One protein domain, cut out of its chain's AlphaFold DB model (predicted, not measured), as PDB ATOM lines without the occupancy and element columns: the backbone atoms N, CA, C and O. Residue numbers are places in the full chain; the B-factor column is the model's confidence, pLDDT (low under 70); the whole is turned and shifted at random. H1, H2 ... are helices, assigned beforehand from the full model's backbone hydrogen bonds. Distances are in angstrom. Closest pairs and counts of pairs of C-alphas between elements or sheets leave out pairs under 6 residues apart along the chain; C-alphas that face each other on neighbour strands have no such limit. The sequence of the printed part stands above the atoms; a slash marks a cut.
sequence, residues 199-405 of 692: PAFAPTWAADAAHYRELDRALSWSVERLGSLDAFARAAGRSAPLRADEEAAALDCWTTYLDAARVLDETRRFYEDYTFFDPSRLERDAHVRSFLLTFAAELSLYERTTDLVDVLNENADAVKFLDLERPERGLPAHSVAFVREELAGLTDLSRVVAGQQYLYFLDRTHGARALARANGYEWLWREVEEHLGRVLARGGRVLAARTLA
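This is residues 199 to 405 of the 692 residues of an uncharacterized protein of Planctomycetes bacterium (UniProt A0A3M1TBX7). Three long helices, H1, H2 and H3, make an up-and-down bundle, each running against the one before; beyond H3, H6 runs along it, H8 crosses it, and short H7 joins the two. Short H4 and H5 lie near the end of the bundle where H3 ends, and residues 400 to 405 stick out after a 73 degree kink in H8 near residue 397. The printed part has 207 residues with eight helices, H1 to H8 in order, and no named strand: all helix. It is compact, with a radius of gyration of the C-alphas of 18.9 A, and flat, spanning 58 by 45 by 24 A.

H1, residues 199 to 227, and H2, residues 244 to 276, touch as a hairpin at a shallow tilt of 31 degrees; the closest C-alphas, of Ser 222 and Cys 253, are 4.7 A apart. H3, residues 284 to 312, is the hub, touching five helices; its hairpin with H2 has C-alphas 268 and 294 closest, at 4.3 A. H4, residues 316 to 322, only just touches H5, residues 335 to 342, with 3 pairs of C-alphas within 8 A, the closest Leu 322 and Val 336 at 6.8 A. H6, residues 348 to 366, touches H3 at a shallow tilt of 30 degrees, closest at C-alphas 295 and 355, 6.8 A. H7, residues 368 to 374, and H8, residues 378 to 403, form a hairpin, with C-alphas 372 and 378 closest at 4.7 A. H8 touches H3 with residues 380 to 391 alone, at a steep tilt of 56 degrees, closest at C-alphas 384 and 296, 5.2 A. Every O i to N i+4 pair is within hydrogen-bond range in H3 to H7; H1 has 23 of 25, H2 23 of 29, H8 18 of 22.

H1 begins at C-alpha 199 (11.377, 25.080, 21.628) and is 43.6 A long, H2 51.1 A, H3 41.1 A, H6 25.8 A; H8, 30.9 A, ends at C-alpha 403 (43.678, -4.228, 16.791).

The C-alphas farthest apart, of Arg 238 and Leu 282, are 59.3 A apart. The printed part has no cut; the links H1 to H2 and H4 to H5 are long. Mean pLDDT of the printed part is 78.5, with 44 residues under 70, among them 337 to 351 and 395 to 405.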
ATOM      1  N   PRO A 199      11.639  24.930  20.191       85.31
ATOM      2  CA  PRO A 199      11.377  25.080  21.628       85.31
ATOM      3  C   PRO A 199      10.872  23.812  22.340       85.31
ATOM      4  O   PRO A 199      11.065  23.684  23.547       85.31
ATOM      5  N   ALA A 200      10.242  22.873  21.622       81.69
ATOM      6  CA  ALA A 200       9.758  21.616  22.194       81.69
ATOM      7  C   ALA A 200      10.879  20.588  22.438       81.69
ATOM      8  O   ALA A 200      10.671  19.630  23.177       81.69
ATOM      9  N   PHE A 201      12.081  20.797  21.885       89.31
ATOM     10  CA  PHE A 201      13.186  19.845  21.999       89.31
ATOM     11  C   PHE A 201      13.538  19.508  23.457       89.31
ATOM     12  O   PHE A 201      13.647  18.338  23.809       89.31
ATOM     13  N   ALA A 202      13.687  20.520  24.319       88.12
ATOM     14  CA  ALA A 202      14.087  20.318  25.711       88.12
ATOM     15  C   ALA A 202      13.064  19.516  26.550       88.12
ATOM     16  O   ALA A 202      13.493  18.569  27.214       88.12
ATOM     17  N   PRO A 203      11.746  19.827  26.546       79.38
ATOM     18  CA  PRO A 203      10.763  19.011  27.261       79.38
ATOM     19  C   PRO A 203      10.565  17.617  26.647       79.38
ATOM     20  O   PRO A 203      10.442  16.663  27.411       79.38
ATOM     21  N   THR A 204      10.596  17.465  25.314       77.50
ATOM     22  CA  THR A 204      10.530  16.140  24.663       77.50
ATOM     23  C   THR A 204      11.725  15.277  25.063       77.50
ATOM     24  O   THR A 204      11.536  14.197  25.610       77.50
ATOM     25  N   TRP A 205      12.950  15.799  24.941       93.56
ATOM     26  CA  TRP A 205      14.156  15.088  25.371       93.56
ATOM     27  C   TRP A 205      14.140  14.737  26.862       93.56
ATOM     28  O   TRP A 205      14.601  13.667  27.242       93.56
ATOM     29  N   ALA A 206      13.605  15.606  27.726       86.25
ATOM     30  CA  ALA A 206      13.508  15.309  29.154       86.25
ATOM     31  C   ALA A 206      12.529  14.158  29.452       86.25
ATOM     32  O   ALA A 206      12.803  13.354  30.343       86.25
ATOM     33  N   ALA A 207      11.423  14.063  28.705       75.06
ATOM     34  CA  ALA A 207      10.486  12.947  28.794       75.06
ATOM     35  C   ALA A 207      11.109  11.648  28.256       75.06
ATOM     36  O   ALA A 207      11.112  10.639  28.957       75.06
ATOM     37  N   ASP A 208      11.724  11.690  27.072       81.62
ATOM     38  CA  ASP A 208      12.335  10.515  26.440       81.62
ATOM     39  C   ASP A 208      13.549   9.999  27.230       81.62
ATOM     40  O   ASP A 208      13.738   8.793  27.366       81.62
ATOM     41  N   ALA A 209      14.339  10.887  27.842       89.38
ATOM     42  CA  ALA A 209      15.435  10.504  28.730       89.38
ATOM     43  C   ALA A 209      14.949   9.949  30.086       89.38
ATOM     44  O   ALA A 209      15.664   9.168  30.717       89.38
ATOM     45  N   ALA A 210      13.750  10.316  30.554       82.38
ATOM     46  CA  ALA A 210      13.128   9.656  31.702       82.38
ATOM     47  C   ALA A 210      12.635   8.252  31.315       82.38
ATOM     48  O   ALA A 210      12.994   7.278  31.980       82.38
ATOM     49  N   HIS A 211      11.923   8.146  30.190       81.06
ATOM     50  CA  HIS A 211      11.406   6.893  29.641       81.06
ATOM     51  C   HIS A 211      12.539   5.897  29.335       81.06
ATOM     52  O   HIS A 211      12.451   4.740  29.733       81.06
ATOM     53  N   TYR A 212      13.669   6.351  28.776       91.06
ATOM     54  CA  TYR A 212      14.903   5.565  28.603       91.06
ATOM     55  C   TYR A 212      15.297   4.775  29.863       91.06
ATOM     56  O   TYR A 212      15.638   3.596  29.780       91.06
ATOM     57  N   ARG A 213      15.225   5.399  31.047       90.88
ATOM     58  CA  ARG A 213      15.614   4.755  32.317       90.88
ATOM     59  C   ARG A 213      14.589   3.739  32.793       90.88
ATOM     60  O   ARG A 213      14.943   2.825  33.530       90.88
ATOM     61  N   GLU A 214      13.326   3.917  32.432       83.00
ATOM     62  CA  GLU A 214      12.267   2.947  32.707       83.00
ATOM     63  C   GLU A 214      12.417   1.735  31.778       83.00
ATOM     64  O   GLU A 214      12.345   0.602  32.248       83.00
ATOM     65  N   LEU A 215      12.763   1.972  30.508       82.56
ATOM     66  CA  LEU A 215      13.041   0.945  29.501       82.56
ATOM     67  C   LEU A 215      14.297   0.120  29.838       82.56
ATOM     68  O   LEU A 215      14.194  -1.102  29.892       82.56
ATOM     69  N   ASP A 216      15.452   0.729  30.152       91.81
ATOM     70  CA  ASP A 216      16.656  -0.042  30.542       91.81
ATOM     71  C   ASP A 216      16.416  -0.884  31.805       91.81
ATOM     72  O   ASP A 216      16.836  -2.040  31.876       91.81
ATOM     73  N   ARG A 217      15.670  -0.349  32.784       90.38
ATOM     74  CA  ARG A 217      15.265  -1.118  33.971       90.38
ATOM     75  C   ARG A 217      14.323  -2.261  33.623       90.38
ATOM     76  O   ARG A 217      14.480  -3.329  34.200       90.38
ATOM     77  N   ALA A 218      13.369  -2.066  32.713       82.62
ATOM     78  CA  ALA A 218      12.470  -3.126  32.262       82.62
ATOM     79  C   ALA A 218      13.233  -4.240  31.526       82.62
ATOM     80  O   ALA A 218      12.963  -5.421  31.758       82.62
ATOM     81  N   LEU A 219      14.234  -3.882  30.713       87.12
ATOM     82  CA  LEU A 219      15.139  -4.834  30.066       87.12
ATOM     83  C   LEU A 219      15.979  -5.602  31.099       87.12
ATOM     84  O   LEU A 219      15.960  -6.831  31.088       87.12
ATOM     85  N   SER A 220      16.655  -4.908  32.025       93.56
ATOM     86  CA  SER A 220      17.453  -5.547  33.092       93.56
ATOM     87  C   SER A 220      16.589  -6.461  33.962       93.56
ATOM     88  O   SER A 220      16.920  -7.627  34.154       93.56
ATOM     89  N   TRP A 221      15.422  -5.975  34.396       92.50
ATOM     90  CA  TRP A 221      14.471  -6.747  35.192       92.50
ATOM     91  C   TRP A 221      13.975  -7.990  34.454       92.50
ATOM     92  O   TRP A 221      13.938  -9.057  35.052       92.50
ATOM     93  N   SER A 222      13.632  -7.889  33.166       92.88
ATOM     94  CA  SER A 222      13.153  -9.044  32.390       92.88
ATOM     95  C   SER A 222      14.233 -10.118  32.256       92.88
ATOM     96  O   SER A 222      13.939 -11.303  32.396       92.88
ATOM     97  N   VAL A 223      15.487  -9.710  32.045       93.12
ATOM     98  CA  VAL A 223      16.650 -10.607  31.966       93.12
ATOM     99  C   VAL A 223      16.938 -11.273  33.311       93.12
ATOM    100  O   VAL A 223      17.025 -12.499  33.391       93.12
ATOM    101  N   GLU A 224      17.044 -10.482  34.382       93.38
ATOM    102  CA  GLU A 224      17.273 -10.967  35.745       93.38
ATOM    103  C   GLU A 224      16.142 -11.893  36.206       93.38
ATOM    104  O   GLU A 224      16.394 -12.947  36.791       93.38
ATOM    105  N   ARG A 225      14.886 -11.533  35.910       93.06
ATOM    106  CA  ARG A 225      13.714 -12.316  36.291       93.06
ATOM    107  C   ARG A 225      13.640 -13.624  35.514       93.06
ATOM    108  O   ARG A 225      13.409 -14.651  36.151       93.06
ATOM    109  N   LEU A 226      13.894 -13.618  34.202       91.12
ATOM    110  CA  LEU A 226      13.935 -14.837  33.392       91.12
ATOM    111  C   LEU A 226      15.033 -15.789  33.892       91.12
ATOM    112  O   LEU A 226      14.747 -16.952  34.154       91.12
ATOM    113  N   GLY A 227      16.245 -15.277  34.142       89.62
ATOM    114  CA  GLY A 227      17.359 -16.046  34.715       89.62
ATOM    115  C   GLY A 227      17.172 -16.475  36.180       89.62
ATOM    116  O   GLY A 227      17.944 -17.291  36.680       89.62
ATOM    117  N   SER A 228      16.159 -15.943  36.876       89.81
ATOM    118  CA  SER A 228      15.795 -16.332  38.250       89.81
ATOM    119  C   SER A 228      14.775 -17.471  38.340       89.81
ATOM    120  O   SER A 228      14.496 -17.935  39.444       89.81
ATOM    121  N   LEU A 229      14.178 -17.896  37.219       88.44
ATOM    122  CA  LEU A 229      13.289 -19.061  37.194       88.44
ATOM    123  C   LEU A 229      14.122 -20.336  37.389       88.44
ATOM    124  O   LEU A 229      15.223 -20.426  36.847       88.44
ATOM    125  N   ASP A 230      13.609 -21.343  38.104       84.69
ATOM    126  CA  ASP A 230      14.378 -22.569  38.379       84.69
ATOM    127  C   ASP A 230      14.763 -23.287  37.069       84.69
ATOM    128  O   ASP A 230      15.851 -23.852  36.960       84.69
ATOM    129  N   ALA A 231      13.912 -23.187  36.041       79.81
ATOM    130  CA  ALA A 231      14.171 -23.667  34.682       79.81
ATOM    131  C   ALA A 231      15.356 -22.988  33.951       79.81
ATOM    132  O   ALA A 231      15.862 -23.563  32.986       79.81
ATOM    133  N   PHE A 232      15.790 -21.796  34.375       79.75
ATOM    134  CA  PHE A 232      16.923 -21.039  33.814       79.75
ATOM    135  C   PHE A 232      18.055 -20.805  34.829       79.75
ATOM    136  O   PHE A 232      19.049 -20.157  34.511       79.75
ATOM    137  N   ALA A 233      17.937 -21.317  36.055       73.00
ATOM    138  CA  ALA A 233      18.990 -21.194  37.047       73.00
ATOM    139  C   ALA A 233      20.203 -22.062  36.654       73.00
ATOM    140  O   ALA A 233      20.060 -23.257  36.376       73.00
ATOM    141  N   ARG A 234      21.408 -21.474  36.742       56.28
ATOM    142  CA  ARG A 234      22.743 -21.975  36.306       56.28
ATOM    143  C   ARG A 234      23.190 -23.379  36.760       56.28
ATOM    144  O   ARG A 234      24.333 -23.769  36.526       56.28
ATOM    145  N   ALA A 235      22.341 -24.132  37.450       50.44
ATOM    146  CA  ALA A 235      22.617 -25.443  38.026       50.44
ATOM    147  C   ALA A 235      21.846 -26.609  37.369       50.44
ATOM    148  O   ALA A 235      22.115 -27.759  37.714       50.44
ATOM    149  N   ALA A 236      20.909 -26.363  36.441       53.66
ATOM    150  CA  ALA A 236      20.030 -27.421  35.920       53.66
ATOM    151  C   ALA A 236      20.770 -28.529  35.135       53.66
ATOM    152  O   ALA A 236      20.403 -29.703  35.224       53.66
ATOM    153  N   GLY A 237      21.813 -28.183  34.366       53.78
ATOM    154  CA  GLY A 237      22.694 -29.130  33.653       53.78
ATOM    155  C   GLY A 237      22.018 -30.032  32.603       53.78
ATOM    156  O   GLY A 237      22.673 -30.887  32.006       53.78
ATOM    157  N   ARG A 238      20.708 -29.869  32.394       55.03
ATOM    158  CA  ARG A 238      19.848 -30.587  31.454       55.03
ATOM    159  C   ARG A 238      18.741 -29.628  31.034       55.03
ATOM    160  O   ARG A 238      18.157 -28.973  31.892       55.03
ATOM    161  N   SER A 239      18.434 -29.594  29.741       63.09
ATOM    162  CA  SER A 239      17.227 -28.931  29.244       63.09
ATOM    163  C   SER A 239      15.999 -29.588  29.882       63.09
ATOM    164  O   SER A 239      15.916 -30.820  29.925       63.09
ATOM    165  N   ALA A 240      15.094 -28.777  30.424       66.19
ATOM    166  CA  ALA A 240      13.885 -29.229  31.101       66.19
ATOM    167  C   ALA A 240      12.708 -28.321  30.710       66.19
ATOM    168  O   ALA A 240      12.899 -27.103  30.629       66.19
ATOM    169  N   PRO A 241      11.498 -28.869  30.483       76.12
ATOM    170  CA  PRO A 241      10.306 -28.060  30.258       76.12
ATOM    171  C   PRO A 241      10.029 -27.116  31.434       76.12
ATOM    172  O   PRO A 241      10.242 -27.485  32.590       76.12
ATOM    173  N   LEU A 242       9.512 -25.926  31.129       80.31
ATOM    174  CA  LEU A 242       8.977 -24.998  32.128       80.31
ATOM    175  C   LEU A 242       7.801 -25.652  32.873       80.31
ATOM    176  O   LEU A 242       6.998 -26.369  32.272       80.31
ATOM    177  N   ARG A 243       7.673 -25.398  34.178       81.31
ATOM    178  CA  ARG A 243       6.435 -25.707  34.912       81.31
ATOM    179  C   ARG A 243       5.359 -24.669  34.593       81.31
ATOM    180  O   ARG A 243       5.677 -23.544  34.229       81.31
ATOM    181  N   ALA A 244       4.086 -25.004  34.801       73.88
ATOM    182  CA  ALA A 244       2.958 -24.116  34.490       73.88
ATOM    183  C   ALA A 244       3.005 -22.740  35.201       73.88
ATOM    184  O   ALA A 244       2.494 -21.755  34.674       73.88
ATOM    185  N   ASP A 245       3.629 -22.654  36.381       79.25
ATOM    186  CA  ASP A 245       3.890 -21.402  37.105       79.25
ATOM    187  C   ASP A 245       5.065 -20.595  36.517       79.25
ATOM    188  O   ASP A 245       5.048 -19.362  36.535       79.25
ATOM    189  N   GLU A 246       6.056 -21.270  35.934       84.44
ATOM    190  CA  GLU A 246       7.193 -20.648  35.243       84.44
ATOM    191  C   GLU A 246       6.851 -20.234  33.809       84.44
ATOM    192  O   GLU A 246       7.365 -19.229  33.333       84.44
ATOM    193  N   GLU A 247       5.966 -20.967  33.133       86.38
ATOM    194  CA  GLU A 247       5.472 -20.678  31.783       86.38
ATOM    195  C   GLU A 247       4.876 -19.266  31.679       86.38
ATOM    196  O   GLU A 247       5.246 -18.493  30.792       86.38
ATOM    197  N   ALA A 248       3.986 -18.907  32.610       83.25
ATOM    198  CA  ALA A 248       3.381 -17.578  32.657       83.25
ATOM    199  C   ALA A 248       4.430 -16.492  32.949       83.25
ATOM    200  O   ALA A 248       4.495 -15.491  32.237       83.25
ATOM    201  N   ALA A 249       5.300 -16.723  33.940       86.44
ATOM    202  CA  ALA A 249       6.351 -15.779  34.309       86.44
ATOM    203  C   ALA A 249       7.365 -15.554  33.171       86.44
ATOM    204  O   ALA A 249       7.775 -14.419  32.937       86.44
ATOM    205  N   ALA A 250       7.739 -16.607  32.439       89.31
ATOM    206  CA  ALA A 250       8.633 -16.522  31.291       89.31
ATOM    207  C   ALA A 250       8.004 -15.714  30.145       89.31
ATOM    208  O   ALA A 250       8.675 -14.851  29.584       89.31
ATOM    209  N   LEU A 251       6.716 -15.932  29.836       84.25
ATOM    210  CA  LEU A 251       5.997 -15.136  28.831       84.25
ATOM    211  C   LEU A 251       5.855 -13.666  29.244       84.25
ATOM    212  O   LEU A 251       6.022 -12.792  28.401       84.25
ATOM    213  N   ASP A 252       5.574 -13.379  30.518       82.12
ATOM    214  CA  ASP A 252       5.475 -12.002  31.023       82.12
ATOM    215  C   ASP A 252       6.820 -11.262  30.908       82.12
ATOM    216  O   ASP A 252       6.861 -10.125  30.434       82.12
ATOM    217  N   CYS A 253       7.935 -11.915  31.266       87.88
ATOM    218  CA  CYS A 253       9.282 -11.365  31.074       87.88
ATOM    219  C   CYS A 253       9.617 -11.172  29.588       87.88
ATOM    220  O   CYS A 253      10.196 -10.158  29.212       87.88
ATOM    221  N   TRP A 254       9.238 -12.128  28.738       85.88
ATOM    222  CA  TRP A 254       9.521 -12.091  27.306       85.88
ATOM    223  C   TRP A 254       8.763 -10.967  26.586       85.88
ATOM    224  O   TRP A 254       9.377 -10.183  25.865       85.88
ATOM    225  N   THR A 255       7.457 -10.818  26.841       79.12
ATOM    226  CA  THR A 255       6.662  -9.692  26.320       79.12
ATOM    227  C   THR A 255       7.219  -8.353  26.815       79.12
ATOM    228  O   THR A 255       7.469  -7.466  26.002       79.12
ATOM    229  N   THR A 256       7.504  -8.232  28.120       80.38
ATOM    230  CA  THR A 256       8.061  -7.000  28.715       80.38
ATOM    231  C   THR A 256       9.402  -6.620  28.080       80.38
ATOM    232  O   THR A 256       9.639  -5.445  27.801       80.38
ATOM    233  N   TYR A 257      10.261  -7.605  27.801       85.25
ATOM    234  CA  TYR A 257      11.531  -7.378  27.119       85.25
ATOM    235  C   TYR A 257      11.336  -6.867  25.686       85.25
ATOM    236  O   TYR A 257      11.950  -5.872  25.304       85.25
ATOM    237  N   LEU A 258      10.483  -7.526  24.893       78.25
ATOM    238  CA  LEU A 258      10.247  -7.158  23.493       78.25
ATOM    239  C   LEU A 258       9.641  -5.755  23.357       78.25
ATOM    240  O   LEU A 258      10.098  -4.975  22.517       78.25
ATOM    241  N   ASP A 259       8.664  -5.413  24.199       73.62
ATOM    242  CA  ASP A 259       8.059  -4.079  24.209       73.62
ATOM    243  C   ASP A 259       9.074  -3.001  24.604       73.62
ATOM    244  O   ASP A 259       9.200  -1.986  23.910       73.62
ATOM    245  N   ALA A 260       9.853  -3.236  25.667       75.75
ATOM    246  CA  ALA A 260      10.876  -2.295  26.108       75.75
ATOM    247  C   ALA A 260      11.979  -2.106  25.050       75.75
ATOM    248  O   ALA A 260      12.380  -0.976  24.771       75.75
ATOM    249  N   ALA A 261      12.430  -3.191  24.410       77.19
ATOM    250  CA  ALA A 261      13.463  -3.147  23.378       77.19
ATOM    251  C   ALA A 261      12.988  -2.397  22.125       77.19
ATOM    252  O   ALA A 261      13.738  -1.595  21.565       77.19
ATOM    253  N   ARG A 262      11.730  -2.604  21.707       75.19
ATOM    254  CA  ARG A 262      11.134  -1.903  20.560       75.19
ATOM    255  C   ARG A 262      11.071  -0.394  20.793       75.19
ATOM    256  O   ARG A 262      11.554   0.364  19.957       75.19
ATOM    257  N   VAL A 263      10.508   0.043  21.923       71.62
ATOM    258  CA  VAL A 263      10.385   1.479  22.235       71.62
ATOM    259  C   VAL A 263      11.768   2.121  22.394       71.62
ATOM    260  O   VAL A 263      11.994   3.229  21.914       71.62
ATOM    261  N   LEU A 264      12.731   1.408  22.986       79.75
ATOM    262  CA  LEU A 264      14.098   1.900  23.141       79.75
ATOM    263  C   LEU A 264      14.831   2.065  21.796       79.75
ATOM    264  O   LEU A 264      15.549   3.050  21.610       79.75
ATOM    265  N   ASP A 265      14.623   1.162  20.831       78.12
ATOM    266  CA  ASP A 265      15.166   1.311  19.474       78.12
ATOM    267  C   ASP A 265      14.457   2.427  18.679       78.12
ATOM    268  O   ASP A 265      15.102   3.143  17.911       78.12
ATOM    269  N   GLU A 266      13.159   2.654  18.904       76.12
ATOM    270  CA  GLU A 266      12.436   3.819  18.370       76.12
ATOM    271  C   GLU A 266      13.041   5.138  18.890       76.12
ATOM    272  O   GLU A 266      13.361   6.020  18.085       76.12
ATOM    273  N   THR A 267      13.311   5.250  20.200       77.00
ATOM    274  CA  THR A 267      14.040   6.392  20.786       77.00
ATOM    275  C   THR A 267      15.444   6.526  20.190       77.00
ATOM    276  O   THR A 267      15.834   7.621  19.774       77.00
ATOM    277  N   ARG A 268      16.201   5.421  20.081       84.75
ATOM    278  CA  ARG A 268      17.553   5.410  19.495       84.75
ATOM    279  C   ARG A 268      17.558   6.018  18.091       84.75
ATOM    280  O   ARG A 268      18.375   6.902  17.826       84.75
ATOM    281  N   ARG A 269      16.644   5.561  17.223       75.50
ATOM    282  CA  ARG A 269      16.483   6.015  15.827       75.50
ATOM    283  C   ARG A 269      16.040   7.473  15.737       75.50
ATOM    284  O   ARG A 269      16.554   8.194  14.889       75.50
ATOM    285  N   PHE A 270      15.115   7.919  16.590       79.94
ATOM    286  CA  PHE A 270      14.633   9.305  16.575       79.94
ATOM    287  C   PHE A 270      15.754  10.311  16.872       79.94
ATOM    288  O   PHE A 270      15.857  11.344  16.209       79.94
ATOM    289  N   TYR A 271      16.632   9.983  17.822       84.69
ATOM    290  CA  TYR A 271      17.772  10.827  18.177       84.69
ATOM    291  C   TYR A 271      19.023  10.602  17.296       84.69
ATOM    292  O   TYR A 271      19.944  11.414  17.361       84.69
ATOM    293  N   GLU A 272      19.058   9.574  16.424       81.62
ATOM    294  CA  GLU A 272      20.191   9.260  15.515       81.62
ATOM    295  C   GLU A 272      20.480  10.414  14.524       81.62
ATOM    296  O   GLU A 272      21.619  10.613  14.095       81.62
ATOM    297  N   ASP A 273      19.481  11.269  14.276       80.75
ATOM    298  CA  ASP A 273      19.597  12.542  13.555       80.75
ATOM    299  C   ASP A 273      20.378  13.639  14.328       80.75
ATOM    300  O   ASP A 273      20.449  14.782  13.874       80.75
ATOM    301  N   TYR A 274      21.035  13.332  15.458       82.25
ATOM    302  CA  TYR A 274      21.907  14.272  16.188       82.25
ATOM    303  C   TYR A 274      22.985  14.919  15.301       82.25
ATOM    304  O   TYR A 274      23.433  16.031  15.573       82.25
ATOM    305  N   THR A 275      23.385  14.238  14.223       75.44
ATOM    306  CA  THR A 275      24.360  14.730  13.237       75.44
ATOM    307  C   THR A 275      23.895  15.963  12.452       75.44
ATOM    308  O   THR A 275      24.738  16.646  11.868       75.44
ATOM    309  N   PHE A 276      22.594  16.278  12.467       78.31
ATOM    310  CA  PHE A 276      22.028  17.496  11.880       78.31
ATOM    311  C   PHE A 276      22.053  18.702  12.837       78.31
ATOM    312  O   PHE A 276      21.861  19.823  12.376       78.31
ATOM    313  N   PHE A 277      22.330  18.509  14.136       78.38
ATOM    314  CA  PHE A 277      22.618  19.621  15.051       78.38
ATOM    315  C   PHE A 277      24.076  20.065  14.943       78.38
ATOM    316  O   PHE A 277      25.004  19.249  14.956       78.38
ATOM    317  N   ASP A 278      24.288  21.374  14.923       71.62
ATOM    318  CA  ASP A 278      25.601  21.985  14.788       71.62
ATOM    319  C   ASP A 278      26.432  21.902  16.101       71.62
ATOM    320  O   ASP A 278      25.961  22.300  17.168       71.62
ATOM    321  N   PRO A 279      27.700  21.440  16.079       69.31
ATOM    322  CA  PRO A 279      28.535  21.332  17.286       69.31
ATOM    323  C   PRO A 279      29.033  22.689  17.845       69.31
ATOM    324  O   PRO A 279      29.737  22.738  18.869       69.31
ATOM    325  N   SER A 280      28.691  23.817  17.208       73.19
ATOM    326  CA  SER A 280      28.859  25.172  17.761       73.19
ATOM    327  C   SER A 280      28.143  25.359  19.095       73.19
ATOM    328  O   SER A 280      27.181  24.668  19.413       73.19
ATOM    329  N   ARG A 281      28.547  26.369  19.876       75.50
ATOM    330  CA  ARG A 281      27.897  26.682  21.167       75.50
ATOM    331  C   ARG A 281      26.388  26.959  21.105       75.50
ATOM    332  O   ARG A 281      25.782  26.988  22.168       75.50
ATOM    333  N   LEU A 282      25.801  27.183  19.925       77.19
ATOM    334  CA  LEU A 282      24.356  27.392  19.784       77.19
ATOM    335  C   LEU A 282      23.572  26.083  19.923       77.19
ATOM    336  O   LEU A 282      22.628  26.024  20.702       77.19
ATOM    337  N   GLU A 283      23.980  25.037  19.203       84.62
ATOM    338  CA  GLU A 283      23.231  23.774  19.119       84.62
ATOM    339  C   GLU A 283      23.928  22.606  19.830       84.62
ATOM    340  O   GLU A 283      23.320  21.555  20.020       84.62
ATOM    341  N   ARG A 284      25.157  22.797  20.335       87.81
ATOM    342  CA  ARG A 284      25.932  21.782  21.073       87.81
ATOM    343  C   ARG A 284      25.158  21.104  22.201       87.81
ATOM    344  O   ARG A 284      25.366  19.918  22.413       87.81
ATOM    345  N   ASP A 285      24.289  21.812  22.926       92.19
ATOM    346  CA  ASP A 285      23.487  21.173  23.980       92.19
ATOM    347  C   ASP A 285      22.470  20.182  23.397       92.19
ATOM    348  O   ASP A 285      22.358  19.064  23.893       92.19
ATOM    349  N   ALA A 286      21.792  20.546  22.305       91.75
ATOM    350  CA  ALA A 286      20.869  19.660  21.602       91.75
ATOM    351  C   ALA A 286      21.601  18.494  20.923       91.75
ATOM    352  O   ALA A 286      21.175  17.344  21.041       91.75
ATOM    353  N   HIS A 287      22.753  18.772  20.307       91.62
ATOM    354  CA  HIS A 287      23.643  17.773  19.728       91.62
ATOM    355  C   HIS A 287      24.093  16.736  20.771       91.62
ATOM    356  O   HIS A 287      23.903  15.537  20.577       91.62
ATOM    357  N   VAL A 288      24.659  17.184  21.900       94.56
ATOM    358  CA  VAL A 288      25.184  16.302  22.956       94.56
ATOM    359  C   VAL A 288      24.058  15.514  23.624       94.56
ATOM    360  O   VAL A 288      24.199  14.308  23.799       94.56
ATOM    361  N   ARG A 289      22.922  16.148  23.943       95.81
ATOM    362  CA  ARG A 289      21.732  15.463  24.478       95.81
ATOM    363  C   ARG A 289      21.228  14.352  23.561       95.81
ATOM    364  O   ARG A 289      20.935  13.259  24.042       95.81
ATOM    365  N   SER A 290      21.143  14.632  22.261       93.69
ATOM    366  CA  SER A 290      20.654  13.679  21.262       93.69
ATOM    367  C   SER A 290      21.634  12.522  21.080       93.69
ATOM    368  O   SER A 290      21.245  11.367  21.231       93.69
ATOM    369  N   PHE A 291      22.925  12.820  20.883       94.31
ATOM    370  CA  PHE A 291      23.969  11.799  20.787       94.31
ATOM    371  C   PHE A 291      24.009  10.890  22.023       94.31
ATOM    372  O   PHE A 291      24.037   9.671  21.877       94.31
ATOM    373  N   LEU A 292      23.987  11.460  23.234       96.38
ATOM    374  CA  LEU A 292      24.023  10.674  24.469       96.38
ATOM    375  C   LEU A 292      22.801   9.765  24.610       96.38
ATOM    376  O   LEU A 292      22.960   8.638  25.065       96.38
ATOM    377  N   LEU A 293      21.606  10.219  24.220       93.75
ATOM    378  CA  LEU A 293      20.386   9.417  24.327       93.75
ATOM    379  C   LEU A 293      20.352   8.285  23.288       93.75
ATOM    380  O   LEU A 293      20.060   7.148  23.650       93.75
ATOM    381  N   THR A 294      20.759   8.549  22.039       90.94
ATOM    382  CA  THR A 294      20.992   7.496  21.033       90.94
ATOM    383  C   THR A 294      22.026   6.486  21.515       90.94
ATOM    384  O   THR A 294      21.776   5.286  21.473       90.94
ATOM    385  N   PHE A 295      23.182   6.949  21.993       93.00
ATOM    386  CA  PHE A 295      24.280   6.054  22.343       93.00
ATOM    387  C   PHE A 295      23.999   5.258  23.625       93.00
ATOM    388  O   PHE A 295      24.369   4.090  23.702       93.00
ATOM    389  N   ALA A 296      23.283   5.832  24.596       95.31
ATOM    390  CA  ALA A 296      22.800   5.109  25.770       95.31
ATOM    391  C   ALA A 296      21.798   4.009  25.385       95.31
ATOM    392  O   ALA A 296      21.964   2.865  25.799       95.31
ATOM    393  N   ALA A 297      20.809   4.326  24.539       89.88
ATOM    394  CA  ALA A 297      19.839   3.351  24.038       89.88
ATOM    395  C   ALA A 297      20.513   2.208  23.263       89.88
ATOM    396  O   ALA A 297      20.200   1.042  23.484       89.88
ATOM    397  N   GLU A 298      21.488   2.527  22.412       87.62
ATOM    398  CA  GLU A 298      22.269   1.538  21.665       87.62
ATOM    399  C   GLU A 298      23.101   0.621  22.576       87.62
ATOM    400  O   GLU A 298      23.090  -0.600  22.409       87.62
ATOM    401  N   LEU A 299      23.794   1.193  23.564       90.25
ATOM    402  CA  LEU A 299      24.593   0.434  24.525       90.25
ATOM    403  C   LEU A 299      23.730  -0.446  25.440       90.25
ATOM    404  O   LEU A 299      24.105  -1.589  25.695       90.25
ATOM    405  N   SER A 300      22.582   0.063  25.901       91.62
ATOM    406  CA  SER A 300      21.606  -0.692  26.694       91.62
ATOM    407  C   SER A 300      21.048  -1.872  25.892       91.62
ATOM    408  O   SER A 300      21.184  -3.012  26.336       91.62
ATOM    409  N   LEU A 301      20.535  -1.648  24.674       85.88
ATOM    410  CA  LEU A 301      20.032  -2.722  23.805       85.88
ATOM    411  C   LEU A 301      21.078  -3.819  23.577       85.88
ATOM    412  O   LEU A 301      20.763  -5.002  23.718       85.88
ATOM    413  N   TYR A 302      22.323  -3.440  23.274       84.75
ATOM    414  CA  TYR A 302      23.406  -4.394  23.040       84.75
ATOM    415  C   TYR A 302      23.787  -5.180  24.307       84.75
ATOM    416  O   TYR A 302      23.930  -6.405  24.259       84.75
ATOM    417  N   GLU A 303      23.943  -4.501  25.450       87.38
ATOM    418  CA  GLU A 303      24.264  -5.141  26.731       87.38
ATOM    419  C   GLU A 303      23.157  -6.117  27.144       87.38
ATOM    420  O   GLU A 303      23.415  -7.313  27.294       87.38
ATOM    421  N   ARG A 304      21.917  -5.622  27.249       90.12
ATOM    422  CA  ARG A 304      20.761  -6.380  27.745       90.12
ATOM    423  C   ARG A 304      20.395  -7.538  26.821       90.12
ATOM    424  O   ARG A 304      20.064  -8.608  27.321       90.12
ATOM    425  N   THR A 305      20.533  -7.380  25.500       86.81
ATOM    426  CA  THR A 305      20.313  -8.499  24.567       86.81
ATOM    427  C   THR A 305      21.403  -9.553  24.709       86.81
ATOM    428  O   THR A 305      21.101 -10.744  24.675       86.81
ATOM    429  N   THR A 306      22.659  -9.152  24.927       84.44
ATOM    430  CA  THR A 306      23.741 -10.115  25.178       84.44
ATOM    431  C   THR A 306      23.480 -10.908  26.463       84.44
ATOM    432  O   THR A 306      23.565 -12.134  26.436       84.44
ATOM    433  N   ASP A 307      23.088 -10.244  27.559       87.00
ATOM    434  CA  ASP A 307      22.685 -10.927  28.798       87.00
ATOM    435  C   ASP A 307      21.471 -11.852  28.599       87.00
ATOM    436  O   ASP A 307      21.464 -12.981  29.090       87.00
ATOM    437  N   LEU A 308      20.453 -11.409  27.853       88.44
ATOM    438  CA  LEU A 308      19.268 -12.218  27.566       88.44
ATOM    439  C   LEU A 308      19.614 -13.473  26.763       88.44
ATOM    440  O   LEU A 308      19.119 -14.557  27.062       88.44
ATOM    441  N   VAL A 309      20.466 -13.340  25.745       85.62
ATOM    442  CA  VAL A 309      20.914 -14.469  24.927       85.62
ATOM    443  C   VAL A 309      21.752 -15.442  25.754       85.62
ATOM    444  O   VAL A 309      21.567 -16.646  25.588       85.62
ATOM    445  N   ASP A 310      22.597 -14.956  26.671       85.12
ATOM    446  CA  ASP A 310      23.309 -15.804  27.637       85.12
ATOM    447  C   ASP A 310      22.307 -16.641  28.468       85.12
ATOM    448  O   ASP A 310      22.415 -17.867  28.471       85.12
ATOM    449  N   VAL A 311      21.274 -16.021  29.062       88.38
ATOM    450  CA  VAL A 311      20.207 -16.716  29.825       88.38
ATOM    451  C   VAL A 311      19.438 -17.726  28.962       88.38
ATOM    452  O   VAL A 311      19.252 -18.880  29.347       88.38
ATOM    453  N   LEU A 312      19.013 -17.332  27.760       86.75
ATOM    454  CA  LEU A 312      18.269 -18.198  26.834       86.75
ATOM    455  C   LEU A 312      19.090 -19.388  26.319       86.75
ATOM    456  O   LEU A 312      18.524 -20.359  25.816       86.75
ATOM    457  N   ASN A 313      20.420 -19.324  26.387       84.56
ATOM    458  CA  ASN A 313      21.286 -20.445  26.033       84.56
ATOM    459  C   ASN A 313      21.343 -21.514  27.143       84.56
ATOM    460  O   ASN A 313      21.784 -22.628  26.864       84.56
ATOM    461  N   GLU A 314      20.873 -21.219  28.362       85.12
ATOM    462  CA  GLU A 314      20.864 -22.178  29.478       85.12
ATOM    463  C   GLU A 314      19.730 -23.224  29.367       85.12
ATOM    464  O   GLU A 314      19.892 -24.342  29.860       85.12
ATOM    465  N   ASN A 315      18.620 -22.929  28.667       84.62
ATOM    466  CA  ASN A 315      17.502 -23.872  28.484       84.62
ATOM    467  C   ASN A 315      16.879 -23.835  27.070       84.62
ATOM    468  O   ASN A 315      16.157 -22.909  26.695       84.62
ATOM    469  N   ALA A 316      17.100 -24.903  26.296       82.94
ATOM    470  CA  ALA A 316      16.625 -25.022  24.918       82.94
ATOM    471  C   ALA A 316      15.125 -25.355  24.787       82.94
ATOM    472  O   ALA A 316      14.533 -25.058  23.751       82.94
ATOM    473  N   ASP A 317      14.495 -25.969  25.791       82.69
ATOM    474  CA  ASP A 317      13.052 -26.251  25.767       82.69
ATOM    475  C   ASP A 317      12.233 -25.010  26.128       82.69
ATOM    476  O   ASP A 317      11.206 -24.750  25.502       82.69
ATOM    477  N   ALA A 318      12.735 -24.183  27.047       84.44
ATOM    478  CA  ALA A 318      12.158 -22.876  27.334       84.44
ATOM    479  C   ALA A 318      12.252 -21.923  26.123       84.44
ATOM    480  O   ALA A 318      11.287 -21.222  25.826       84.44
ATOM    481  N   VAL A 319      13.350 -21.963  25.351       85.06
ATOM    482  CA  VAL A 319      13.442 -21.263  24.050       85.06
ATOM    483  C   VAL A 319      12.332 -21.711  23.099       85.06
ATOM    484  O   VAL A 319      11.614 -20.859  22.587       85.06
ATOM    485  N   LYS A 320      12.136 -23.025  22.894       84.06
ATOM    486  CA  LYS A 320      11.060 -23.536  22.015       84.06
ATOM    487  C   LYS A 320       9.686 -23.040  22.453       84.06
ATOM    488  O   LYS A 320       8.862 -22.746  21.599       84.06
ATOM    489  N   PHE A 321       9.444 -22.979  23.762       85.44
ATOM    490  CA  PHE A 321       8.184 -22.529  24.350       85.44
ATOM    491  C   PHE A 321       7.919 -21.027  24.129       85.44
ATOM    492  O   PHE A 321       6.778 -20.653  23.843       85.44
ATOM    493  N   LEU A 322       8.957 -20.187  24.234       82.88
ATOM    494  CA  LEU A 322       8.896 -18.746  23.944       82.88
ATOM    495  C   LEU A 322       8.822 -18.448  22.432       82.88
ATOM    496  O   LEU A 322       8.235 -17.446  22.034       82.88
ATOM    497  N   ASP A 323       9.362 -19.335  21.591       82.88
ATOM    498  CA  ASP A 323       9.271 -19.273  20.123       82.88
ATOM    499  C   ASP A 323       7.911 -19.730  19.551       82.88
ATOM    500  O   ASP A 323       7.722 -19.669  18.332       82.88
ATOM    501  N   LEU A 324       6.963 -20.187  20.380       77.06
ATOM    502  CA  LEU A 324       5.603 -20.518  19.936       77.06
ATOM    503  C   LEU A 324       4.789 -19.251  19.638       77.06
ATOM    504  O   LEU A 324       4.857 -18.268  20.371       77.06
ATOM    505  N   GLU A 325       3.948 -19.308  18.604       70.25
ATOM    506  CA  GLU A 325       2.976 -18.249  18.316       70.25
ATOM    507  C   GLU A 325       1.945 -18.127  19.452       70.25
ATOM    508  O   GLU A 325       1.349 -19.125  19.866       70.25
ATOM    509  N   ARG A 326       1.724 -16.902  19.948       70.38
ATOM    510  CA  ARG A 326       0.726 -16.568  20.983       70.38
ATOM    511  C   ARG A 326      -0.088 -15.347  20.534       70.38
ATOM    512  O   ARG A 326       0.187 -14.232  20.998       70.38
ATOM    513  N   PRO A 327      -1.072 -15.501  19.628       57.66
ATOM    514  CA  PRO A 327      -1.878 -14.379  19.141       57.66
ATOM    515  C   PRO A 327      -2.565 -13.599  20.273       57.66
ATOM    516  O   PRO A 327      -2.692 -12.381  20.196       57.66
ATOM    517  N   GLU A 328      -2.933 -14.277  21.363       57.41
ATOM    518  CA  GLU A 328      -3.539 -13.701  22.569       57.41
ATOM    519  C   GLU A 328      -2.621 -12.748  23.358       57.41
ATOM    520  O   GLU A 328      -3.108 -11.977  24.184       57.41
ATOM    521  N   ARG A 329      -1.308 -12.784  23.100       52.56
ATOM    522  CA  ARG A 329      -0.284 -11.895  23.680       52.56
ATOM    523  C   ARG A 329       0.468 -11.078  22.620       52.56
ATOM    524  O   ARG A 329       1.437 -10.407  22.954       52.56
ATOM    525  N   GLY A 330       0.059 -11.153  21.350       51.91
ATOM    526  CA  GLY A 330       0.746 -10.491  20.238       51.91
ATOM    527  C   GLY A 330       2.153 -11.027  19.934       51.91
ATOM    528  O   GLY A 330       2.900 -10.358  19.224       51.91
ATOM    529  N   LEU A 331       2.534 -12.206  20.447       56.47
ATOM    530  CA  LEU A 331       3.863 -12.779  20.207       56.47
ATOM    531  C   LEU A 331       3.859 -13.624  18.920       56.47
ATOM    532  O   LEU A 331       3.127 -14.619  18.855       56.47
ATOM    533  N   PRO A 332       4.674 -13.284  17.906       58.47
ATOM    534  CA  PRO A 332       4.830 -14.114  16.719       58.47
ATOM    535  C   PRO A 332       5.688 -15.351  17.019       58.47
ATOM    536  O   PRO A 332       6.558 -15.330  17.896       58.47
ATOM    537  N   ALA A 333       5.498 -16.408  16.225       61.22
ATOM    538  CA  ALA A 333       6.432 -17.529  16.200       61.22
ATOM    539  C   ALA A 333       7.864 -17.058  15.890       61.22
ATOM    540  O   ALA A 333       8.062 -16.111  15.124       61.22
ATOM    541  N   HIS A 334       8.857 -17.766  16.430       74.06
ATOM    542  CA  HIS A 334      10.290 -17.507  16.218       74.06
ATOM    543  C   HIS A 334      10.796 -16.149  16.750       74.06
ATOM    544  O   HIS A 334      11.818 -15.634  16.289       74.06
ATOM    545  N   SER A 335      10.100 -15.557  17.726       68.00
ATOM    546  CA  SER A 335      10.494 -14.276  18.327       68.00
ATOM    547  C   SER A 335      11.868 -14.319  19.021       68.00
ATOM    548  O   SER A 335      12.601 -13.330  18.976       68.00
ATOM    549  N   VAL A 336      12.277 -15.451  19.606       73.31
ATOM    550  CA  VAL A 336      13.604 -15.625  20.226       73.31
ATOM    551  C   VAL A 336      14.694 -15.730  19.164       73.31
ATOM    552  O   VAL A 336      15.775 -15.155  19.324       73.31
ATOM    553  N   ALA A 337      14.419 -16.435  18.063       68.50
ATOM    554  CA  ALA A 337      15.318 -16.474  16.912       68.50
ATOM    555  C   ALA A 337      15.525 -15.066  16.322       68.50
ATOM    556  O   ALA A 337      16.666 -14.656  16.117       68.50
ATOM    557  N   PHE A 338      14.449 -14.287  16.167       66.94
ATOM    558  CA  PHE A 338      14.505 -12.894  15.715       66.94
ATOM    559  C   PHE A 338      15.399 -12.016  16.611       66.94
ATOM    560  O   PHE A 338      16.295 -11.343  16.104       66.94
ATOM    561  N   VAL A 339      15.233 -12.067  17.940       66.12
ATOM    562  CA  VAL A 339      16.086 -11.307  18.881       66.12
ATOM    563  C   VAL A 339      17.561 -11.721  18.776       66.12
ATOM    564  O   VAL A 339      18.444 -10.864  18.783       66.12
ATOM    565  N   ARG A 340      17.846 -13.021  18.626       68.31
ATOM    566  CA  ARG A 340      19.216 -13.534  18.443       68.31
ATOM    567  C   ARG A 340      19.864 -13.083  17.129       68.31
ATOM    568  O   ARG A 340      21.078 -12.891  17.105       68.31
ATOM    569  N   GLU A 341      19.096 -12.943  16.053       61.22
ATOM    570  CA  GLU A 341      19.624 -12.585  14.730       61.22
ATOM    571  C   GLU A 341      19.755 -11.067  14.529       61.22
ATOM    572  O   GLU A 341      20.794 -10.608  14.047       61.22
ATOM    573  N   GLU A 342      18.749 -10.285  14.931       56.78
ATOM    574  CA  GLU A 342      18.684  -8.842  14.652       56.78
ATOM    575  C   GLU A 342      19.304  -7.971  15.764       56.78
ATOM    576  O   GLU A 342      19.876  -6.929  15.453       56.78
ATOM    577  N   LEU A 343      19.244  -8.382  17.044       53.94
ATOM    578  CA  LEU A 343      19.691  -7.561  18.191       53.94
ATOM    579  C   LEU A 343      21.008  -8.024  18.852       53.94
ATOM    580  O   LEU A 343      21.578  -7.288  19.655       53.94
ATOM    581  N   ALA A 344      21.517  -9.219  18.526       52.12
ATOM    582  CA  ALA A 344      22.823  -9.719  18.997       52.12
ATOM    583  C   ALA A 344      23.888  -9.793  17.874       52.12
ATOM    584  O   ALA A 344      24.912 -10.477  17.992       52.12
ATOM    585  N   GLY A 345      23.643  -9.108  16.754       47.00
ATOM    586  CA  GLY A 345      24.444  -9.188  15.535       47.00
ATOM    587  C   GLY A 345      25.850  -8.573  15.637       47.00
ATOM    588  O   GLY A 345      26.120  -7.602  16.338       47.00
ATOM    589  N   LEU A 346      26.789  -9.088  14.832       36.72
ATOM    590  CA  LEU A 346      28.194  -8.630  14.789       36.72
ATOM    591  C   LEU A 346      28.408  -7.192  14.254       36.72
ATOM    592  O   LEU A 346      29.560  -6.762  14.109       36.72
ATOM    593  N   THR A 347      27.338  -6.472  13.922       44.06
ATOM    594  CA  THR A 347      27.359  -5.117  13.347       44.06
ATOM    595  C   THR A 347      27.612  -4.045  14.414       44.06
ATOM    596  O   THR A 347      28.276  -3.038  14.137       44.06
ATOM    597  N   ASP A 348      27.177  -4.295  15.648       54.97
ATOM    598  CA  ASP A 348      27.016  -3.247  16.661       54.97
ATOM    599  C   ASP A 348      28.319  -2.903  17.377       54.97
ATOM    600  O   ASP A 348      28.586  -1.736  17.644       54.97
ATOM    601  N   LEU A 349      29.234  -3.864  17.556       60.06
ATOM    602  CA  LEU A 349      30.542  -3.590  18.166       60.06
ATOM    603  C   LEU A 349      31.343  -2.519  17.392       60.06
ATOM    604  O   LEU A 349      32.126  -1.778  17.983       60.06
ATOM    605  N   SER A 350      31.143  -2.395  16.071       60.03
ATOM    606  CA  SER A 350      31.724  -1.296  15.279       60.03
ATOM    607  C   SER A 350      31.135   0.068  15.639       60.03
ATOM    608  O   SER A 350      31.874   1.052  15.682       60.03
ATOM    609  N   ARG A 351      29.821   0.127  15.882       65.75
ATOM    610  CA  ARG A 351      29.117   1.347  16.278       65.75
ATOM    611  C   ARG A 351      29.480   1.739  17.711       65.75
ATOM    612  O   ARG A 351      29.845   2.887  17.931       65.75
ATOM    613  N   VAL A 352      29.557   0.773  18.634       71.88
ATOM    614  CA  VAL A 352      30.056   0.954  20.011       71.88
ATOM    615  C   VAL A 352      31.447   1.598  20.034       71.88
ATOM    616  O   VAL A 352      31.666   2.584  20.738       71.88
ATOM    617  N   VAL A 353      32.391   1.096  19.226       69.50
ATOM    618  CA  VAL A 353      33.749   1.667  19.136       69.50
ATOM    619  C   VAL A 353      33.742   3.069  18.515       69.50
ATOM    620  O   VAL A 353      34.458   3.950  18.993       69.50
ATOM    621  N   ALA A 354      32.932   3.312  17.480       67.19
ATOM    622  CA  ALA A 354      32.805   4.638  16.871       67.19
ATOM    623  C   ALA A 354      32.176   5.660  17.841       67.19
ATOM    624  O   ALA A 354      32.694   6.766  17.988       67.19
ATOM    625  N   GLY A 355      31.122   5.269  18.562       74.62
ATOM    626  CA  GLY A 355      30.473   6.072  19.597       74.62
ATOM    627  C   GLY A 355      31.401   6.366  20.775       74.62
ATOM    628  O   GLY A 355      31.469   7.509  21.216       74.62
ATOM    629  N   GLN A 356      32.222   5.403  21.213       82.75
ATOM    630  CA  GLN A 356      33.275   5.642  22.210       82.75
ATOM    631  C   GLN A 356      34.285   6.699  21.737       82.75
ATOM    632  O   GLN A 356      34.634   7.610  22.493       82.75
ATOM    633  N   GLN A 357      34.764   6.592  20.494       74.00
ATOM    634  CA  GLN A 357      35.679   7.578  19.913       74.00
ATOM    635  C   GLN A 357      35.026   8.964  19.822       74.00
ATOM    636  O   GLN A 357      35.687   9.969  20.092       74.00
ATOM    637  N   TYR A 358      33.731   9.020  19.498       75.62
ATOM    638  CA  TYR A 358      32.981  10.267  19.395       75.62
ATOM    639  C   TYR A 358      32.687  10.912  20.756       75.62
ATOM    640  O   TYR A 358      32.904  12.110  20.919       75.62
ATOM    641  N   LEU A 359      32.311  10.125  21.767       85.44
ATOM    642  CA  LEU A 359      32.136  10.570  23.154       85.44
ATOM    643  C   LEU A 359      33.425  11.208  23.700       85.44
ATOM    644  O   LEU A 359      33.404  12.309  24.252       85.44
ATOM    645  N   TYR A 360      34.566  10.547  23.480       79.06
ATOM    646  CA  TYR A 360      35.886  11.064  23.846       79.06
ATOM    647  C   TYR A 360      36.257  12.337  23.072       79.06
ATOM    648  O   TYR A 360      36.822  13.263  23.657       79.06
ATOM    649  N   PHE A 361      35.931  12.410  21.776       78.38
ATOM    650  CA  PHE A 361      36.101  13.624  20.978       78.38
ATOM    651  C   PHE A 361      35.283  14.783  21.565       78.38
ATOM    652  O   PHE A 361      35.869  15.811  21.892       78.38
ATOM    653  N   LEU A 362      33.973  14.600  21.770       81.94
ATOM    654  CA  LEU A 362      33.062  15.620  22.302       81.94
ATOM    655  C   LEU A 362      33.519  16.169  23.662       81.94
ATOM    656  O   LEU A 362      33.436  17.377  23.899       81.94
ATOM    657  N   ASP A 363      34.037  15.321  24.553       88.38
ATOM    658  CA  ASP A 363      34.593  15.794  25.822       88.38
ATOM    659  C   ASP A 363      35.889  16.596  25.617       88.38
ATOM    660  O   ASP A 363      35.990  17.748  26.045       88.38
ATOM    661  N   ARG A 364      36.856  16.033  24.876       80.19
ATOM    662  CA  ARG A 364      38.179  16.641  24.639       80.19
ATOM    663  C   ARG A 364      38.135  17.970  23.889       80.19
ATOM    664  O   ARG A 364      38.960  18.834  24.175       80.19
ATOM    665  N   THR A 365      37.256  18.118  22.898       72.38
ATOM    666  CA  THR A 365      37.249  19.280  21.989       72.38
ATOM    667  C   THR A 365      36.167  20.302  22.316       72.38
ATOM    668  O   THR A 365      36.350  21.485  22.029       72.38
ATOM    669  N   HIS A 366      35.061  19.873  22.930       78.06
ATOM    670  CA  HIS A 366      33.892  20.720  23.170       78.06
ATOM    671  C   HIS A 366      33.478  20.824  24.646       78.06
ATOM    672  O   HIS A 366      32.563  21.598  24.949       78.06
ATOM    673  N   GLY A 367      34.149  20.107  25.558       87.56
ATOM    674  CA  GLY A 367      33.854  20.115  26.994       87.56
ATOM    675  C   GLY A 367      32.497  19.494  27.329       87.56
ATOM    676  O   GLY A 367      31.842  19.925  28.280       87.56
ATOM    677  N   ALA A 368      32.036  18.531  26.524       89.38
ATOM    678  CA  ALA A 368      30.667  18.024  26.578       89.38
ATOM    679  C   ALA A 368      30.267  17.434  27.945       89.38
ATOM    680  O   ALA A 368      29.120  17.609  28.355       89.38
ATOM    681  N   ARG A 369      31.192  16.841  28.716       92.75
ATOM    682  CA  ARG A 369      30.897  16.379  30.085       92.75
ATOM    683  C   ARG A 369      30.633  17.534  31.053       92.75
ATOM    684  O   ARG A 369      29.770  17.435  31.925       92.75
ATOM    685  N   ALA A 370      31.362  18.642  30.907       93.12
ATOM    686  CA  ALA A 370      31.142  19.847  31.706       93.12
ATOM    687  C   ALA A 370      29.815  20.531  31.334       93.12
ATOM    688  O   ALA A 370      29.107  20.995  32.227       93.12
ATOM    689  N   LEU A 371      29.445  20.518  30.048       93.12
ATOM    690  CA  LEU A 371      28.131  20.960  29.570       93.12
ATOM    691  C   LEU A 371      27.001  20.102  30.163       93.12
ATOM    692  O   LEU A 371      26.064  20.646  30.742       93.12
ATOM    693  N   ALA A 372      27.135  18.772  30.115       94.56
ATOM    694  CA  ALA A 372      26.173  17.837  30.696       94.56
ATOM    695  C   ALA A 372      25.962  18.058  32.202       94.56
ATOM    696  O   ALA A 372      24.833  18.003  32.691       94.56
ATOM    697  N   ARG A 373      27.036  18.370  32.940       95.44
ATOM    698  CA  ARG A 373      26.964  18.754  34.359       95.44
ATOM    699  C   ARG A 373      26.239  20.081  34.564       95.44
ATOM    700  O   ARG A 373      25.340  20.141  35.396       95.44
ATOM    701  N   ALA A 374      26.609  21.119  33.815       94.50
ATOM    702  CA  ALA A 374      25.990  22.442  33.926       94.50
ATOM    703  C   ALA A 374      24.481  22.410  33.627       94.50
ATOM    704  O   ALA A 374      23.707  23.099  34.286       94.50
ATOM    705  N   ASN A 375      24.067  21.559  32.684       93.50
ATOM    706  CA  ASN A 375      22.693  21.463  32.193       93.50
ATOM    707  C   ASN A 375      21.887  20.287  32.792       93.50
ATOM    708  O   ASN A 375      20.803  19.969  32.297       93.50
ATOM    709  N   GLY A 376      22.390  19.650  33.858       94.12
ATOM    710  CA  GLY A 376      21.637  18.699  34.690       94.12
ATOM    711  C   GLY A 376      21.504  17.262  34.165       94.12
ATOM    712  O   GLY A 376      20.746  16.482  34.739       94.12
ATOM    713  N   TYR A 377      22.237  16.878  33.115       95.12
ATOM    714  CA  TYR A 377      22.179  15.540  32.506       95.12
ATOM    715  C   TYR A 377      23.495  14.744  32.559       95.12
ATOM    716  O   TYR A 377      23.640  13.741  31.866       95.12
ATOM    717  N   GLU A 378      24.433  15.112  33.442       96.12
ATOM    718  CA  GLU A 378      25.644  14.309  33.723       96.12
ATOM    719  C   GLU A 378      25.320  12.848  34.085       96.12
ATOM    720  O   GLU A 378      26.142  11.968  33.845       96.12
ATOM    721  N   TRP A 379      24.129  12.568  34.623       95.56
ATOM    722  CA  TRP A 379      23.700  11.196  34.883       95.56
ATOM    723  C   TRP A 379      23.750  10.332  33.614       95.56
ATOM    724  O   TRP A 379      24.331   9.258  33.668       95.56
ATOM    725  N   LEU A 380      23.258  10.822  32.468       95.81
ATOM    726  CA  LEU A 380      23.204  10.053  31.218       95.81
ATOM    727  C   LEU A 380      24.611   9.792  30.667       95.81
ATOM    728  O   LEU A 380      24.880   8.728  30.122       95.81
ATOM    729  N   TRP A 381      25.534  10.733  30.888       95.69
ATOM    730  CA  TRP A 381      26.953  10.533  30.595       95.69
ATOM    731  C   TRP A 381      27.544   9.367  31.403       95.69
ATOM    732  O   TRP A 381      28.322   8.581  30.869       95.69
ATOM    733  N   ARG A 382      27.177   9.243  32.687       95.62
ATOM    734  CA  ARG A 382      27.643   8.145  33.549       95.62
ATOM    735  C   ARG A 382      27.031   6.806  33.138       95.62
ATOM    736  O   ARG A 382      27.789   5.858  33.002       95.62
ATOM    737  N   GLU A 383      25.728   6.753  32.844       95.00
ATOM    738  CA  GLU A 383      25.079   5.537  32.309       95.00
ATOM    739  C   GLU A 383      25.813   5.046  31.042       95.00
ATOM    740  O   GLU A 383      26.169   3.874  30.943       95.00
ATOM    741  N   VAL A 384      26.125   5.953  30.103       95.50
ATOM    742  CA  VAL A 384      26.902   5.645  28.886       95.50
ATOM    743  C   VAL A 384      28.290   5.084  29.215       95.50
ATOM    744  O   VAL A 384      28.691   4.078  28.633       95.50
ATOM    745  N   GLU A 385      29.035   5.702  30.139       94.62
ATOM    746  CA  GLU A 385      30.352   5.202  30.566       94.62
ATOM    747  C   GLU A 385      30.263   3.818  31.235       94.62
ATOM    748  O   GLU A 385      31.126   2.967  31.007       94.62
ATOM    749  N   GLU A 386      29.212   3.571  32.016       94.00
ATOM    750  CA  GLU A 386      28.971   2.304  32.705       94.00
ATOM    751  C   GLU A 386      28.591   1.169  31.745       94.00
ATOM    752  O   GLU A 386      29.236   0.116  31.771       94.00
ATOM    753  N   HIS A 387      27.606   1.380  30.862       92.25
ATOM    754  CA  HIS A 387      27.242   0.395  29.841       92.25
ATOM    755  C   HIS A 387      28.427   0.097  28.916       92.25
ATOM    756  O   HIS A 387      28.763  -1.064  28.679       92.25
ATOM    757  N   LEU A 388      29.133   1.132  28.446       88.94
ATOM    758  CA  LEU A 388      30.326   0.962  27.618       88.94
ATOM    759  C   LEU A 388      31.409   0.145  28.343       88.94
ATOM    760  O   LEU A 388      32.044  -0.713  27.727       88.94
ATOM    761  N   GLY A 389      31.593   0.360  29.648       89.00
ATOM    762  CA  GLY A 389      32.484  -0.445  30.484       89.00
ATOM    763  C   GLY A 389      32.099  -1.928  30.506       89.00
ATOM    764  O   GLY A 389      32.958  -2.783  30.276       89.00
ATOM    765  N   ARG A 390      30.813  -2.241  30.717       88.25
ATOM    766  CA  ARG A 390      30.282  -3.619  30.733       88.25
ATOM    767  C   ARG A 390      30.410  -4.298  29.362       88.25
ATOM    768  O   ARG A 390      30.924  -5.417  29.269       88.25
ATOM    769  N   VAL A 391      30.051  -3.592  28.291       85.00
ATOM    770  CA  VAL A 391      30.166  -4.056  26.899       85.00
ATOM    771  C   VAL A 391      31.621  -4.335  26.506       85.00
ATOM    772  O   VAL A 391      31.922  -5.398  25.955       85.00
ATOM    773  N   LEU A 392      32.557  -3.436  26.824       78.44
ATOM    774  CA  LEU A 392      33.979  -3.634  26.516       78.44
ATOM    775  C   LEU A 392      34.625  -4.729  27.378       78.44
ATOM    776  O   LEU A 392      35.480  -5.460  26.872       78.44
ATOM    777  N   ALA A 393      34.202  -4.897  28.636       80.62
ATOM    778  CA  ALA A 393      34.666  -5.989  29.493       80.62
ATOM    779  C   ALA A 393      34.294  -7.370  28.918       80.62
ATOM    780  O   ALA A 393      35.143  -8.264  28.888       80.62
ATOM    781  N   ARG A 394      33.076  -7.527  28.373       71.25
ATOM    782  CA  ARG A 394      32.678  -8.712  27.587       71.25
ATOM    783  C   ARG A 394      33.455  -8.821  26.264       71.25
ATOM    784  O   ARG A 394      33.991  -9.881  25.938       71.25
ATOM    785  N   GLY A 395      33.552  -7.727  25.506       59.59
ATOM    786  CA  GLY A 395      34.124  -7.698  24.152       59.59
ATOM    787  C   GLY A 395      35.656  -7.785  24.055       59.59
ATOM    788  O   GLY A 395      36.187  -8.018  22.964       59.59
ATOM    789  N   GLY A 396      36.392  -7.625  25.161       51.53
ATOM    790  CA  GLY A 396      37.854  -7.461  25.170       51.53
ATOM    791  C   GLY A 396      38.656  -8.565  24.464       51.53
ATOM    792  O   GLY A 396      39.675  -8.278  23.833       51.53
ATOM    793  N   ARG A 397      38.169  -9.816  24.473       45.66
ATOM    794  CA  ARG A 397      38.798 -10.943  23.751       45.66
ATOM    795  C   ARG A 397      38.674 -10.835  22.224       45.66
ATOM    796  O   ARG A 397      39.569 -11.279  21.510       45.66
ATOM    797  N   VAL A 398      37.605 -10.217  21.718       43.62
ATOM    798  CA  VAL A 398      37.375  -9.994  20.275       43.62
ATOM    799  C   VAL A 398      38.105  -8.739  19.790       43.62
ATOM    800  O   VAL A 398      38.593  -8.701  18.659       43.62
ATOM    801  N   LEU A 399      38.215  -7.720  20.648       40.84
ATOM    802  CA  LEU A 399      38.870  -6.455  20.316       40.84
ATOM    803  C   LEU A 399      40.398  -6.604  20.208       40.84
ATOM    804  O   LEU A 399      40.986  -6.137  19.231       40.84
ATOM    805  N   ALA A 400      41.027  -7.334  21.139       39.59
ATOM    806  CA  ALA A 400      42.469  -7.608  21.125       39.59
ATOM    807  C   ALA A 400      42.928  -8.396  19.880       39.59
ATOM    808  O   ALA A 400      44.013  -8.159  19.354       39.59
ATOM    809  N   ALA A 401      42.077  -9.285  19.356       37.19
ATOM    810  CA  ALA A 401      42.340 -10.014  18.115       37.19
ATOM    811  C   ALA A 401      42.201  -9.144  16.846       37.19
ATOM    812  O   ALA A 401      42.658  -9.543  15.776       37.19
ATOM    813  N   ARG A 402      41.556  -7.968  16.936       38.91
ATOM    814  CA  ARG A 402      41.278  -7.086  15.787       38.91
ATOM    815  C   ARG A 402      42.172  -5.852  15.707       38.91
ATOM    816  O   ARG A 402      42.435  -5.412  14.594       38.91
ATOM    817  N   THR A 403      42.691  -5.330  16.817       43.88
ATOM    818  CA  THR A 403      43.678  -4.228  16.791       43.88
ATOM    819  C   THR A 403      44.995  -4.629  16.120       43.88
ATOM    820  O   THR A 403      45.620  -3.799  15.466       43.88
ATOM    821  N   LEU A 404      45.374  -5.909  16.206       35.47
ATOM    822  CA  LEU A 404      46.494  -6.506  15.465       35.47
ATOM    823  C   LEU A 404      46.219  -6.702  13.962       35.47
ATOM    824  O   LEU A 404      47.157  -6.787  13.179       35.47
ATOM    825  N   ALA A 405      44.952  -6.772  13.545       34.34
ATOM    826  CA  ALA A 405      44.542  -7.149  12.189       34.34
ATOM    827  C   ALA A 405      44.220  -5.937  11.292       34.34
ATOM    828  O   ALA A 405      43.312  -5.989  10.458       34.34
TER     829      ALA A 405